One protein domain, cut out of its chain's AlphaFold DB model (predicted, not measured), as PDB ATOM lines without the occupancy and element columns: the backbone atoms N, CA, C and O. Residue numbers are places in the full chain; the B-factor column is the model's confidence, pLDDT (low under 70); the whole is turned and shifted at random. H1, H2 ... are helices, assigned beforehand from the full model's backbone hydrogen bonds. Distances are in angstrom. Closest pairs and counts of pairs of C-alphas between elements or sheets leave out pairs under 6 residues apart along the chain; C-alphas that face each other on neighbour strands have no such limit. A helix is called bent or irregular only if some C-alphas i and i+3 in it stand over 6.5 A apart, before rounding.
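What this domain is: This is residues 2 to 44 of the 492 residues of an uncharacterized protein of Grifola frondosa (UniProt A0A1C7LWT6). Two long helices make an open, flat V: H2, the longer arm, and H1 spread away from each other, joined at the point of the V by residues 21 and 22. No other part fills the space between the arms, and both stand free along most of their length. The printed part has 43 residues, with two named helices in the order H1, H2 and no named strand; its class is all helix. It is only just extended, close to loose, with a radius of gyration of the C-alphas of 14.1 A, and its C-alphas span 38 by 30 by 6 A.

How they stand to each other: Start with H2, residues 23 to 42, and look back along the chain to H1, residues 3 to 20. The two are close but not clearly touching: their closest C-alphas, those of Tyr 18 and Lys 26, are 7.4 A apart. Their lines stand at a steep tilt of 56 degrees, and they run opposite ways. Their centres are 20.3 A apart. In both H1 and H2 every O i to N i+4 pair is within hydrogen-bond range.

Where its parts are: Find C-alpha 23 at (2.977, -15.680, -29.994); from there H2 runs 28.3 A to C-alpha 42 at (6.695, -36.915, -11.654). Then find C-alpha 3 at (12.613, -42.961, -44.809), where H1 begins; it runs 26.2 A to C-alpha 20 at (4.485, -18.868, -38.407). Neither helix is bent.

The domain as a whole: The two C-alphas farthest apart are those of Leu 2 and Ala 42, at 37.7 A. The printed part has no cut, and the link from H1 to H2 is tight. The mean pLDDT of the printed part is 90.9; look at Pro 44 for the one printed residue under 70.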
ATOM      1  N   LEU A   2      13.925 -41.272 -49.216       82.50
ATOM      2  CA  LEU A   2      14.363 -42.239 -48.206       82.50
ATOM      3  C   LEU A   2      13.557 -42.040 -46.903       82.50
ATOM      4  O   LEU A   2      13.121 -40.917 -46.630       82.50
ATOM      5  N   PRO A   3      13.348 -43.082 -46.074       75.31
ATOM      6  CA  PRO A   3      12.613 -42.961 -44.809       75.31
ATOM      7  C   PRO A   3      13.119 -41.815 -43.912       75.31
ATOM      8  O   PRO A   3      12.314 -41.070 -43.350       75.31
ATOM      9  N   GLY A   4      14.439 -41.592 -43.875       85.88
ATOM     10  CA  GLY A   4      15.057 -40.471 -43.158       85.88
ATOM     11  C   GLY A   4      14.760 -39.092 -43.764       85.88
ATOM     12  O   GLY A   4      14.503 -38.139 -43.027       85.88
ATOM     13  N   GLU A   5      14.698 -38.977 -45.095       93.06
ATOM     14  CA  GLU A   5      14.377 -37.715 -45.781       93.06
ATOM     15  C   GLU A   5      12.943 -37.263 -45.491       93.06
ATOM     16  O   GLU A   5      12.687 -36.071 -45.308       93.06
ATOM     17  N   ARG A   6      11.993 -38.205 -45.409       88.44
ATOM     18  CA  ARG A   6      10.593 -37.890 -45.088       88.44
ATOM     19  C   ARG A   6      10.452 -37.349 -43.665       88.44
ATOM     20  O   ARG A   6       9.720 -36.384 -43.453       88.44
ATOM     21  N   LEU A   7      11.160 -37.945 -42.706       89.62
ATOM     22  CA  LEU A   7      11.181 -37.504 -41.308       89.62
ATOM     23  C   LEU A   7      11.839 -36.125 -41.166       89.62
ATOM     24  O   LEU A   7      11.317 -35.268 -40.451       89.62
ATOM     25  N   ALA A   8      12.932 -35.884 -41.894       92.69
ATOM     26  CA  ALA A   8      13.580 -34.576 -41.955       92.69
ATOM     27  C   ALA A   8      12.653 -33.502 -42.550       92.69
ATOM     28  O   ALA A   8      12.533 -32.415 -41.981       92.69
ATOM     29  N   LEU A   9      11.937 -33.815 -43.637       94.00
ATOM     30  CA  LEU A   9      10.963 -32.898 -44.236       94.00
ATOM     31  C   LEU A   9       9.805 -32.587 -43.278       94.00
ATOM     32  O   LEU A   9       9.440 -31.424 -43.134       94.00
ATOM     33  N   LEU A  10       9.263 -33.603 -42.599       91.12
ATOM     34  CA  LEU A  10       8.211 -33.434 -41.591       91.12
ATOM     35  C   LEU A  10       8.671 -32.521 -40.455       91.12
ATOM     36  O   LEU A  10       7.977 -31.565 -40.136       91.12
ATOM     37  N   ARG A  11       9.865 -32.757 -39.894       94.94
ATOM     38  CA  ARG A  11      10.440 -31.887 -38.853       94.94
ATOM     39  C   ARG A  11      10.576 -30.446 -39.338       94.94
ATOM     40  O   ARG A  11      10.240 -29.531 -38.593       94.94
ATOM     41  N   ARG A  12      11.014 -30.248 -40.587       97.19
ATOM     42  CA  ARG A  12      11.130 -28.916 -41.192       97.19
ATOM     43  C   ARG A  12       9.771 -28.229 -41.323       97.19
ATOM     44  O   ARG A  12       9.642 -27.089 -40.902       97.19
ATOM     45  N   MET A  13       8.768 -28.921 -41.862       97.12
ATOM     46  CA  MET A  13       7.418 -28.371 -42.023       97.12
ATOM     47  C   MET A  13       6.768 -28.048 -40.678       97.12
ATOM     48  O   MET A  13       6.191 -26.979 -40.528       97.12
ATOM     49  N   THR A  14       6.895 -28.923 -39.679       95.88
ATOM     50  CA  THR A  14       6.355 -28.654 -38.339       95.88
ATOM     51  C   THR A  14       7.045 -27.455 -37.687       95.88
ATOM     52  O   THR A  14       6.372 -26.647 -37.055       95.88
ATOM     53  N   ALA A  15       8.363 -27.303 -37.867       96.06
ATOM     54  CA  ALA A  15       9.095 -26.135 -37.380       96.06
ATOM     55  C   ALA A  15       8.644 -24.844 -38.083       96.06
ATOM     56  O   ALA A  15       8.416 -23.844 -37.415       96.06
ATOM     57  N   GLU A  16       8.455 -24.879 -39.404       97.44
ATOM     58  CA  GLU A  16       7.975 -23.738 -40.191       97.44
ATOM     59  C   GLU A  16       6.552 -23.320 -39.790       97.44
ATOM     60  O   GLU A  16       6.295 -22.138 -39.568       97.44
ATOM     61  N   ILE A  17       5.647 -24.290 -39.616       96.94
ATOM     62  CA  ILE A  17       4.286 -24.044 -39.122       96.94
ATOM     63  C   ILE A  17       4.346 -23.421 -37.726       96.94
ATOM     64  O   ILE A  17       3.753 -22.369 -37.509       96.94
ATOM     65  N   TYR A  18       5.124 -23.998 -36.805       97.12
ATOM     66  CA  TYR A  18       5.274 -23.453 -35.456       97.12
ATOM     67  C   TYR A  18       5.874 -22.040 -35.456       97.12
ATOM     68  O   TYR A  18       5.434 -21.193 -34.687       97.12
ATOM     69  N   SER A  19       6.843 -21.739 -36.327       97.00
ATOM     70  CA  SER A  19       7.423 -20.394 -36.446       97.00
ATOM     71  C   SER A  19       6.422 -19.354 -36.953       97.00
ATOM     72  O   SER A  19       6.482 -18.210 -36.495       97.00
ATOM     73  N   ASN A  20       5.506 -19.748 -37.839       97.81
ATOM     74  CA  ASN A  20       4.485 -18.868 -38.407       97.81
ATOM     75  C   ASN A  20       3.261 -18.671 -37.498       97.81
ATOM     76  O   ASN A  20       2.471 -17.761 -37.746       97.81
ATOM     77  N   GLU A  21       3.102 -19.483 -36.451       98.06
ATOM     78  CA  GLU A  21       2.021 -19.308 -35.481       98.06
ATOM     79  C   GLU A  21       2.192 -18.047 -34.626       98.06
ATOM     80  O   GLU A  21       3.294 -17.525 -34.415       98.06
ATOM     81  N   THR A  22       1.067 -17.558 -34.111       98.44
ATOM     82  CA  THR A  22       1.036 -16.377 -33.237       98.44
ATOM     83  C   THR A  22       1.737 -16.633 -31.900       98.44
ATOM     84  O   THR A  22       1.759 -17.759 -31.398       98.44
ATOM     85  N   ASP A  23       2.273 -15.575 -31.283       97.69
ATOM     86  CA  ASP A  23       2.977 -15.680 -29.994       97.69
ATOM     87  C   ASP A  23       2.082 -16.249 -28.882       97.69
ATOM     88  O   ASP A  23       2.545 -17.038 -28.064       97.69
ATOM     89  N   SER A  24       0.776 -15.957 -28.924       97.31
ATOM     90  CA  SER A  24      -0.212 -16.523 -27.997       97.31
ATOM     91  C   SER A  24      -0.291 -18.051 -28.077       97.31
ATOM     92  O   SER A  24      -0.386 -18.710 -27.046       97.31
ATOM     93  N   ILE A  25      -0.255 -18.623 -29.284       97.12
ATOM     94  CA  ILE A  25      -0.324 -20.080 -29.481       97.12
ATOM     95  C   ILE A  25       1.008 -20.725 -29.088       97.12
ATOM     96  O   ILE A  25       1.035 -21.801 -28.492       97.12
ATOM     97  N   LYS A  26       2.131 -20.058 -29.376       97.12
ATOM     98  CA  LYS A  26       3.457 -20.527 -28.956       97.12
ATOM     99  C   LYS A  26       3.577 -20.599 -27.434       97.12
ATOM    100  O   LYS A  26       4.143 -21.572 -26.938       97.12
ATOM    101  N   GLU A  27       3.037 -19.614 -26.718       97.56
ATOM    102  CA  GLU A  27       3.021 -19.576 -25.251       97.56
ATOM    103  C   GLU A  27       2.112 -20.666 -24.660       97.56
ATOM    104  O   GLU A  27       2.519 -21.359 -23.728       97.56
ATOM    105  N   GLU A  28       0.941 -20.912 -25.258       96.81
ATOM    106  CA  GLU A  28       0.058 -22.023 -24.874       96.81
ATOM    107  C   GLU A  28       0.739 -23.389 -25.062       96.81
ATOM    108  O   GLU A  28       0.748 -24.218 -24.148       96.81
ATOM    109  N   ILE A  29       1.387 -23.610 -26.212       95.88
ATOM    110  CA  ILE A  29       2.141 -24.843 -26.480       95.88
ATOM    111  C   ILE A  29       3.303 -24.992 -25.491       95.88
ATOM    112  O   ILE A  29       3.552 -26.097 -25.011       95.88
ATOM    113  N   ALA A  30       4.014 -23.909 -25.168       96.19
ATOM    114  CA  ALA A  30       5.115 -23.947 -24.208       96.19
ATOM    115  C   ALA A  30       4.629 -24.324 -22.798       96.19
ATOM    116  O   ALA A  30       5.236 -25.186 -22.158       96.19
ATOM    117  N   ALA A  31       3.512 -23.746 -22.348       96.50
ATOM    118  CA  ALA A  31       2.897 -24.076 -21.065       96.50
ATOM    119  C   ALA A  31       2.437 -25.544 -21.009       96.50
ATOM    120  O   ALA A  31       2.656 -26.230 -20.006       96.50
ATOM    121  N   GLU A  32       1.857 -26.057 -22.097       94.12
ATOM    122  CA  GLU A  32       1.425 -27.454 -22.175       94.12
ATOM    123  C   GLU A  32       2.617 -28.424 -22.213       94.12
ATOM    124  O   GLU A  32       2.603 -29.455 -21.537       94.12
ATOM    125  N   VAL A  33       3.693 -28.090 -22.935       93.94
ATOM    126  CA  VAL A  33       4.933 -28.885 -22.940       93.94
ATOM    127  C   VAL A  33       5.566 -28.922 -21.548       93.94
ATOM    128  O   VAL A  33       5.986 -29.995 -21.110       93.94
ATOM    129  N   GLU A  34       5.592 -27.801 -20.823       95.56
ATOM    130  CA  GLU A  34       6.086 -27.764 -19.442       95.56
ATOM    131  C   GLU A  34       5.213 -28.621 -18.511       95.56
ATOM    132  O   GLU A  34       5.732 -29.386 -17.696       95.56
ATOM    133  N   ASN A  35       3.886 -28.554 -18.658       91.19
ATOM    134  CA  ASN A  35       2.953 -29.374 -17.889       91.19
ATOM    135  C   ASN A  35       3.158 -30.875 -18.157       91.19
ATOM    136  O   ASN A  35       3.287 -31.667 -17.219       91.19
ATOM    137  N   LEU A  36       3.285 -31.270 -19.426       81.25
ATOM    138  CA  LEU A  36       3.599 -32.647 -19.815       81.25
ATOM    139  C   LEU A  36       4.961 -33.090 -19.285       81.25
ATOM    140  O   LEU A  36       5.100 -34.227 -18.832       81.25
ATOM    141  N   GLN A  37       5.960 -32.207 -19.296       85.44
ATOM    142  CA  GLN A  37       7.275 -32.501 -18.743       85.44
ATOM    143  C   GLN A  37       7.224 -32.658 -17.220       85.44
ATOM    144  O   GLN A  37       7.883 -33.555 -16.702       85.44
ATOM    145  N   ARG A  38       6.400 -31.872 -16.516       88.81
ATOM    146  CA  ARG A  38       6.160 -32.000 -15.069       88.81
ATOM    147  C   ARG A  38       5.448 -33.308 -14.721       88.81
ATOM    148  O   ARG A  38       5.821 -33.969 -13.759       88.81
ATOM    149  N   ILE A  39       4.460 -33.718 -15.517       79.88
ATOM    150  CA  ILE A  39       3.792 -35.018 -15.354       79.88
ATOM    151  C   ILE A  39       4.772 -36.158 -15.648       79.88
ATOM    152  O   ILE A  39       4.794 -37.151 -14.923       79.88
ATOM    153  N   LYS A  40       5.595 -36.024 -16.695       78.56
ATOM    154  CA  LYS A  40       6.576 -37.043 -17.080       78.56
ATOM    155  C   LYS A  40       7.704 -37.173 -16.059       78.56
ATOM    156  O   LYS A  40       8.098 -38.293 -15.788       78.56
ATOM    157  N   SER A  41       8.192 -36.078 -15.478       79.50
ATOM    158  CA  SER A  41       9.221 -36.121 -14.430       79.50
ATOM    159  C   SER A  41       8.674 -36.561 -13.072       79.50
ATOM    160  O   SER A  41       9.416 -37.119 -12.270       79.50
ATOM    161  N   ALA A  42       7.377 -36.353 -12.816       78.00
ATOM    162  CA  ALA A  42       6.695 -36.915 -11.654       78.00
ATOM    163  C   ALA A  42       6.418 -38.422 -11.797       78.00
ATOM    164  O   ALA A  42       6.213 -39.103 -10.793       78.00
ATOM    165  N   LYS A  43       6.412 -38.956 -13.025       71.69
ATOM    166  CA  LYS A  43       6.400 -40.399 -13.250       71.69
ATOM    167  C   LYS A  43       7.841 -40.916 -13.140       71.69
ATOM    168  O   LYS A  43       8.689 -40.467 -13.906       71.69
ATOM    169  N   PRO A  44       8.146 -41.825 -12.197       61.12
ATOM    170  CA  PRO A  44       9.472 -42.430 -12.118       61.12
ATOM    171  C   PRO A  44       9.809 -43.079 -13.465       61.12
ATOM    172  O   PRO A  44       8.921 -43.656 -14.092       61.12
TER     173      PRO A  44